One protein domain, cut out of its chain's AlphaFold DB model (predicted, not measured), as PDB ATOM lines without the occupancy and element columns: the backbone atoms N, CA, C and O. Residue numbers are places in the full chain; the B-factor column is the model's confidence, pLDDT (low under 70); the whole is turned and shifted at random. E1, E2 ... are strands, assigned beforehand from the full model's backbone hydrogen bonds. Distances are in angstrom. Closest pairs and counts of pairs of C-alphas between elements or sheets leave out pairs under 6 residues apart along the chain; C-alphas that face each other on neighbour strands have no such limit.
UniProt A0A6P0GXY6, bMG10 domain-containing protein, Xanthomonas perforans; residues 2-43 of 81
ATOM      1  N   GLY A   2     -51.337 -11.462 -32.642       65.25
ATOM      2  CA  GLY A   2     -50.870 -11.486 -34.029       65.25
ATOM      3  C   GLY A   2     -51.409 -10.272 -34.779       65.25
ATOM      4  O   GLY A   2     -52.547  -9.879 -34.540       65.25
ATOM      5  N   ILE A   3     -50.600  -9.690 -35.660       73.44
ATOM      6  CA  ILE A   3     -51.036  -8.654 -36.607       73.44
ATOM      7  C   ILE A   3     -51.257  -9.282 -37.984       73.44
ATOM      8  O   ILE A   3     -50.641 -10.305 -38.305       73.44
ATOM      9  N   GLY A   4     -52.109  -8.676 -38.812       77.94
ATOM     10  CA  GLY A   4     -52.252  -9.098 -40.204       77.94
ATOM     11  C   GLY A   4     -50.946  -8.893 -40.983       77.94
ATOM     12  O   GLY A   4     -50.212  -7.938 -40.735       77.94
ATOM     13  N   ILE A   5     -50.648  -9.753 -41.967       72.75
ATOM     14  CA  ILE A   5     -49.438  -9.611 -42.810       72.75
ATOM     15  C   ILE A   5     -49.392  -8.231 -43.488       72.75
ATOM     16  O   ILE A   5     -48.319  -7.647 -43.622       72.75
ATOM     17  N   SER A   6     -50.551  -7.683 -43.860       77.56
ATOM     18  CA  SER A   6     -50.688  -6.335 -44.422       77.56
ATOM     19  C   SER A   6     -50.264  -5.224 -43.457       77.56
ATOM     20  O   SER A   6     -49.751  -4.197 -43.891       77.56
ATOM     21  N   GLU A   7     -50.441  -5.427 -42.152       77.19
ATOM     22  CA  GLU A   7     -50.187  -4.430 -41.104       77.19
ATOM     23  C   GLU A   7     -48.730  -4.438 -40.629       77.19
ATOM     24  O   GLU A   7     -48.252  -3.463 -40.048       77.19
ATOM     25  N   ARG A   8     -47.989  -5.510 -40.933       78.81
ATOM     26  CA  ARG A   8     -46.579  -5.681 -40.564       78.81
ATOM     27  C   ARG A   8     -45.690  -4.517 -40.979       78.81
ATOM     28  O   ARG A   8     -44.801  -4.146 -40.220       78.81
ATOM     29  N   SER A   9     -45.914  -3.959 -42.165       73.81
ATOM     30  CA  SER A   9     -45.105  -2.853 -42.693       73.81
ATOM     31  C   SER A   9     -45.156  -1.601 -41.810       73.81
ATOM     32  O   SER A   9     -44.204  -0.831 -41.790       73.81
ATOM     33  N   SER A  10     -46.235  -1.426 -41.043       82.25
ATOM     34  CA  SER A  10     -46.428  -0.294 -40.129       82.25
ATOM     35  C   SER A  10     -45.941  -0.558 -38.699       82.25
ATOM     36  O   SER A  10     -45.939   0.347 -37.867       82.25
ATOM     37  N   ALA A  11     -45.523  -1.791 -38.395       85.69
ATOM     38  CA  ALA A  11     -45.190  -2.218 -37.038       85.69
ATOM     39  C   ALA A  11     -43.770  -1.814 -36.587       85.69
ATOM     40  O   ALA A  11     -43.436  -1.940 -35.404       85.69
ATOM     41  N   ALA A  12     -42.935  -1.338 -37.514       89.62
ATOM     42  CA  ALA A  12     -41.602  -0.808 -37.257       89.62
ATOM     43  C   ALA A  12     -41.190   0.188 -38.356       89.62
ATOM     44  O   ALA A  12     -41.500  -0.022 -39.525       89.62
ATOM     45  N   ASP A  13     -40.438   1.231 -37.993       92.19
ATOM     46  CA  ASP A  13     -39.762   2.097 -38.967       92.19
ATOM     47  C   ASP A  13     -38.411   1.474 -39.356       92.19
ATOM     48  O   ASP A  13     -37.399   1.634 -38.664       92.19
ATOM     49  N   VAL A  14     -38.422   0.701 -40.442       93.50
ATOM     50  CA  VAL A  14     -37.263  -0.049 -40.935       93.50
ATOM     51  C   VAL A  14     -36.510   0.769 -41.986       93.50
ATOM     52  O   VAL A  14     -37.068   1.154 -43.010       93.50
ATOM     53  N   LYS A  15     -35.220   1.027 -41.747       95.06
ATOM     54  CA  LYS A  15     -34.337   1.777 -42.659       95.06
ATOM     55  C   LYS A  15     -33.570   0.882 -43.624       95.06
ATOM     56  O   LYS A  15     -33.167   1.341 -44.689       95.06
ATOM     57  N   HIS A  16     -33.355  -0.373 -43.248       95.38
ATOM     58  CA  HIS A  16     -32.667  -1.365 -44.064       95.38
ATOM     59  C   HIS A  16     -33.076  -2.775 -43.639       95.38
ATOM     60  O   HIS A  16     -33.255  -3.012 -42.445       95.38
ATOM     61  N   GLU A  17     -33.171  -3.699 -44.595       95.56
ATOM     62  CA  GLU A  17     -33.394  -5.126 -44.352       95.56
ATOM     63  C   GLU A  17     -32.443  -5.968 -45.199       95.56
ATOM     64  O   GLU A  17     -32.190  -5.658 -46.364       95.56
ATOM     65  N   GLU A  18     -31.983  -7.074 -44.623       96.88
ATOM     66  CA  GLU A  18     -31.183  -8.076 -45.308       96.88
ATOM     67  C   GLU A  18     -31.639  -9.490 -44.930       96.88
ATOM     68  O   GLU A  18     -31.880  -9.806 -43.759       96.88
ATOM     69  N   PHE A  19     -31.722 -10.355 -45.940       95.56
ATOM     70  CA  PHE A  19     -32.073 -11.765 -45.807       95.56
ATOM     71  C   PHE A  19     -30.846 -12.597 -46.169       95.56
ATOM     72  O   PHE A  19     -30.597 -12.860 -47.346       95.56
ATOM     73  N   ARG A  20     -30.049 -12.962 -45.162       94.31
ATOM     74  CA  ARG A  20     -28.878 -13.826 -45.335       94.31
ATOM     75  C   ARG A  20     -29.244 -15.280 -45.082       94.31
ATOM     76  O   ARG A  20     -30.245 -15.579 -44.433       94.31
ATOM     77  N   ASP A  21     -28.368 -16.170 -45.526       91.94
ATOM     78  CA  ASP A  21     -28.535 -17.613 -45.348       91.94
ATOM     79  C   ASP A  21     -28.571 -18.034 -43.868       91.94
ATOM     80  O   ASP A  21     -29.258 -18.991 -43.516       91.94
ATOM     81  N   ASP A  22     -27.853 -17.323 -42.991       91.94
ATOM     82  CA  ASP A  22     -27.711 -17.658 -41.568       91.94
ATOM     83  C   ASP A  22     -28.454 -16.705 -40.616       91.94
ATOM     84  O   ASP A  22     -28.547 -16.987 -39.418       91.94
ATOM     85  N   ARG A  23     -28.961 -15.565 -41.111       93.94
ATOM     86  CA  ARG A  23     -29.614 -14.545 -40.280       93.94
ATOM     87  C   ARG A  23     -30.486 -13.577 -41.072       93.94
ATOM     88  O   ARG A  23     -30.221 -13.244 -42.222       93.94
ATOM     89  N   TYR A  24     -31.468 -13.027 -40.376       96.19
ATOM     90  CA  TYR A  24     -32.214 -11.855 -40.813       96.19
ATOM     91  C   TYR A  24     -31.696 -10.616 -40.070       96.19
ATOM     92  O   TYR A  24     -31.490 -10.669 -38.856       96.19
ATOM     93  N   VAL A  25     -31.470  -9.516 -40.793       97.12
ATOM     94  CA  VAL A  25     -30.964  -8.250 -40.238       97.12
ATOM     95  C   VAL A  25     -31.915  -7.122 -40.612       97.12
ATOM     96  O   VAL A  25     -32.314  -7.003 -41.767       97.12
ATOM     97  N   ALA A  26     -32.241  -6.268 -39.641       96.44
ATOM     98  CA  ALA A  26     -33.009  -5.052 -39.869       96.44
ATOM     99  C   ALA A  26     -32.392  -3.876 -39.107       96.44
ATOM    100  O   ALA A  26     -32.138  -3.977 -37.906       96.44
ATOM    101  N   ALA A  27     -32.181  -2.753 -39.793       96.62
ATOM    102  CA  ALA A  27     -31.827  -1.488 -39.159       96.62
ATOM    103  C   ALA A  27     -33.111  -0.711 -38.853       96.62
ATOM    104  O   ALA A  27     -33.897  -0.426 -39.760       96.62
ATOM    105  N   LEU A  28     -33.330  -0.369 -37.584       94.50
ATOM    106  CA  LEU A  28     -34.571   0.239 -37.105       94.50
ATOM    107  C   LEU A  28     -34.319   1.668 -36.623       94.50
ATOM    108  O   LEU A  28     -33.367   1.913 -35.884       94.50
ATOM    109  N   ALA A  29     -35.209   2.599 -36.968       92.88
ATOM    110  CA  ALA A  29     -35.284   3.879 -36.271       92.88
ATOM    111  C   ALA A  29     -36.108   3.704 -34.990       92.88
ATOM    112  O   ALA A  29     -37.329   3.849 -34.987       92.88
ATOM    113  N   LEU A  30     -35.427   3.351 -33.899       90.94
ATOM    114  CA  LEU A  30     -36.043   3.140 -32.593       90.94
ATOM    115  C   LEU A  30     -35.799   4.351 -31.686       90.94
ATOM    116  O   LEU A  30     -34.659   4.748 -31.452       90.94
ATOM    117  N   SER A  31     -36.872   4.935 -31.153       87.62
ATOM    118  CA  SER A  31     -36.806   6.018 -30.169       87.62
ATOM    119  C   SER A  31     -37.095   5.509 -28.754       87.62
ATOM    120  O   SER A  31     -37.688   4.444 -28.562       87.62
ATOM    121  N   SER A  32     -36.673   6.264 -27.739       87.62
ATOM    122  CA  SER A  32     -36.946   5.917 -26.339       87.62
ATOM    123  C   SER A  32     -38.448   5.740 -26.091       87.62
ATOM    124  O   SER A  32     -39.251   6.576 -26.498       87.62
ATOM    125  N   GLY A  33     -38.828   4.645 -25.428       86.25
ATOM    126  CA  GLY A  33     -40.225   4.316 -25.129       86.25
ATOM    127  C   GLY A  33     -41.038   3.792 -26.318       86.25
ATOM    128  O   GLY A  33     -42.177   3.370 -26.122       86.25
ATOM    129  N   SER A  34     -40.476   3.772 -27.531       87.94
ATOM    130  CA  SER A  34     -41.125   3.166 -28.694       87.94
ATOM    131  C   SER A  34     -40.917   1.650 -28.736       87.94
ATOM    132  O   SER A  34     -39.956   1.109 -28.183       87.94
ATOM    133  N   LYS A  35     -41.836   0.953 -29.407       90.38
ATOM    134  CA  LYS A  35     -41.765  -0.485 -29.658       90.38
ATOM    135  C   LYS A  35     -41.749  -0.709 -31.164       90.38
ATOM    136  O   LYS A  35     -42.647  -0.242 -31.853       90.38
ATOM    137  N   ALA A  36     -40.770  -1.466 -31.642       92.00
ATOM    138  CA  ALA A  36     -40.734  -1.972 -33.008       92.00
ATOM    139  C   ALA A  36     -41.031  -3.474 -32.992       92.00
ATOM    140  O   ALA A  36     -40.503  -4.207 -32.153       92.00
ATOM    141  N   GLN A  37     -41.886  -3.934 -33.902       91.94
ATOM    142  CA  GLN A  37     -42.138  -5.356 -34.114       91.94
ATOM    143  C   GLN A  37     -41.700  -5.733 -35.518       91.94
ATOM    144  O   GLN A  37     -42.145  -5.150 -36.503       91.94
ATOM    145  N   VAL A  38     -40.821  -6.726 -35.591       91.56
ATOM    146  CA  VAL A  38     -40.243  -7.203 -36.839       91.56
ATOM    147  C   VAL A  38     -40.584  -8.674 -36.994       91.56
ATOM    148  O   VAL A  38     -40.599  -9.427 -36.021       91.56
ATOM    149  N   TYR A  39     -40.875  -9.082 -38.221       90.19
ATOM    150  CA  TYR A  39     -41.246 -10.452 -38.550       90.19
ATOM    151  C   TYR A  39     -40.371 -10.909 -39.710       90.19
ATOM    152  O   TYR A  39     -39.760 -10.093 -40.385       90.19
ATOM    153  N   TYR A  40     -40.297 -12.202 -39.975       89.75
ATOM    154  CA  TYR A  40     -39.614 -12.743 -41.147       89.75
ATOM    155  C   TYR A  40     -40.177 -14.136 -41.426       89.75
ATOM    156  O   TYR A  40     -40.722 -14.775 -40.525       89.75
ATOM    157  N   LEU A  41     -40.111 -14.579 -42.683       89.75
ATOM    158  CA  LEU A  41     -40.493 -15.944 -43.038       89.75
ATOM    159  C   LEU A  41     -39.258 -16.834 -43.042       89.75
ATOM    160  O   LEU A  41     -38.199 -16.444 -43.528       89.75
ATOM    161  N   VAL A  42     -39.443 -18.056 -42.558       88.88
ATOM    162  CA  VAL A  42     -38.454 -19.128 -42.636       88.88
ATOM    163  C   VAL A  42     -39.095 -20.370 -43.225       88.88
ATOM    164  O   VAL A  42     -40.300 -20.588 -43.091       88.88
ATOM    165  N   ARG A  43     -38.276 -21.203 -43.865       90.38
ATOM    166  CA  ARG A  43     -38.677 -22.518 -44.362       90.38
ATOM    167  C   ARG A  43     -37.778 -23.573 -43.736       90.38
ATOM    168  O   ARG A  43     -36.560 -23.474 -43.836       90.38
TER     169      ARG A  43
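AT A GLANCE: This is residues 2 to 43 of the 81 residues of the protein "bMG10 domain-containing protein" of Xanthomonas perforans (UniProt A0A6P0GXY6). There is little regular structure here: a small two-stranded hairpin, E1 and E2, and two long stretches with no named element. Residues 2 to 13 lead into E1 from one side of the hairpin; after E2 the backbone folds back near Gly 33, and residues 34 to 43 run back past it on that same side. The printed part has 42 residues, 11 of them in named elements; the class is all strand, with no named helix. It is only just loose, close to compact, with a radius of gyration of the C-alphas of 11.2 A, and spans 32 by 22 by 13 A.

IN THESE COORDINATES: E1, residues 14 to 19, begins at C-alpha 14 (-37.263, -0.049, -40.935) and is 13.7 A long. E2, residues 24 to 28, is 12.9 A long and ends at C-alpha 28 (-34.571, 0.239, -37.105).

HOW THE PARTS SIT: E1 and E2 form a hairpin with a tight link of 4 residues. They are antiparallel, at 172 degrees between directions. C-alphas 17 and 26 face each other at 4.5 A. N 15 and O 27, 2.8 A apart, are within hydrogen-bond range.

THE WHOLE: The C-alphas of Ser 32 and Arg 43 are the two farthest apart, 33.7 A. The printed part has no cut. Its mean pLDDT is 88.6; residue 2 is under 70.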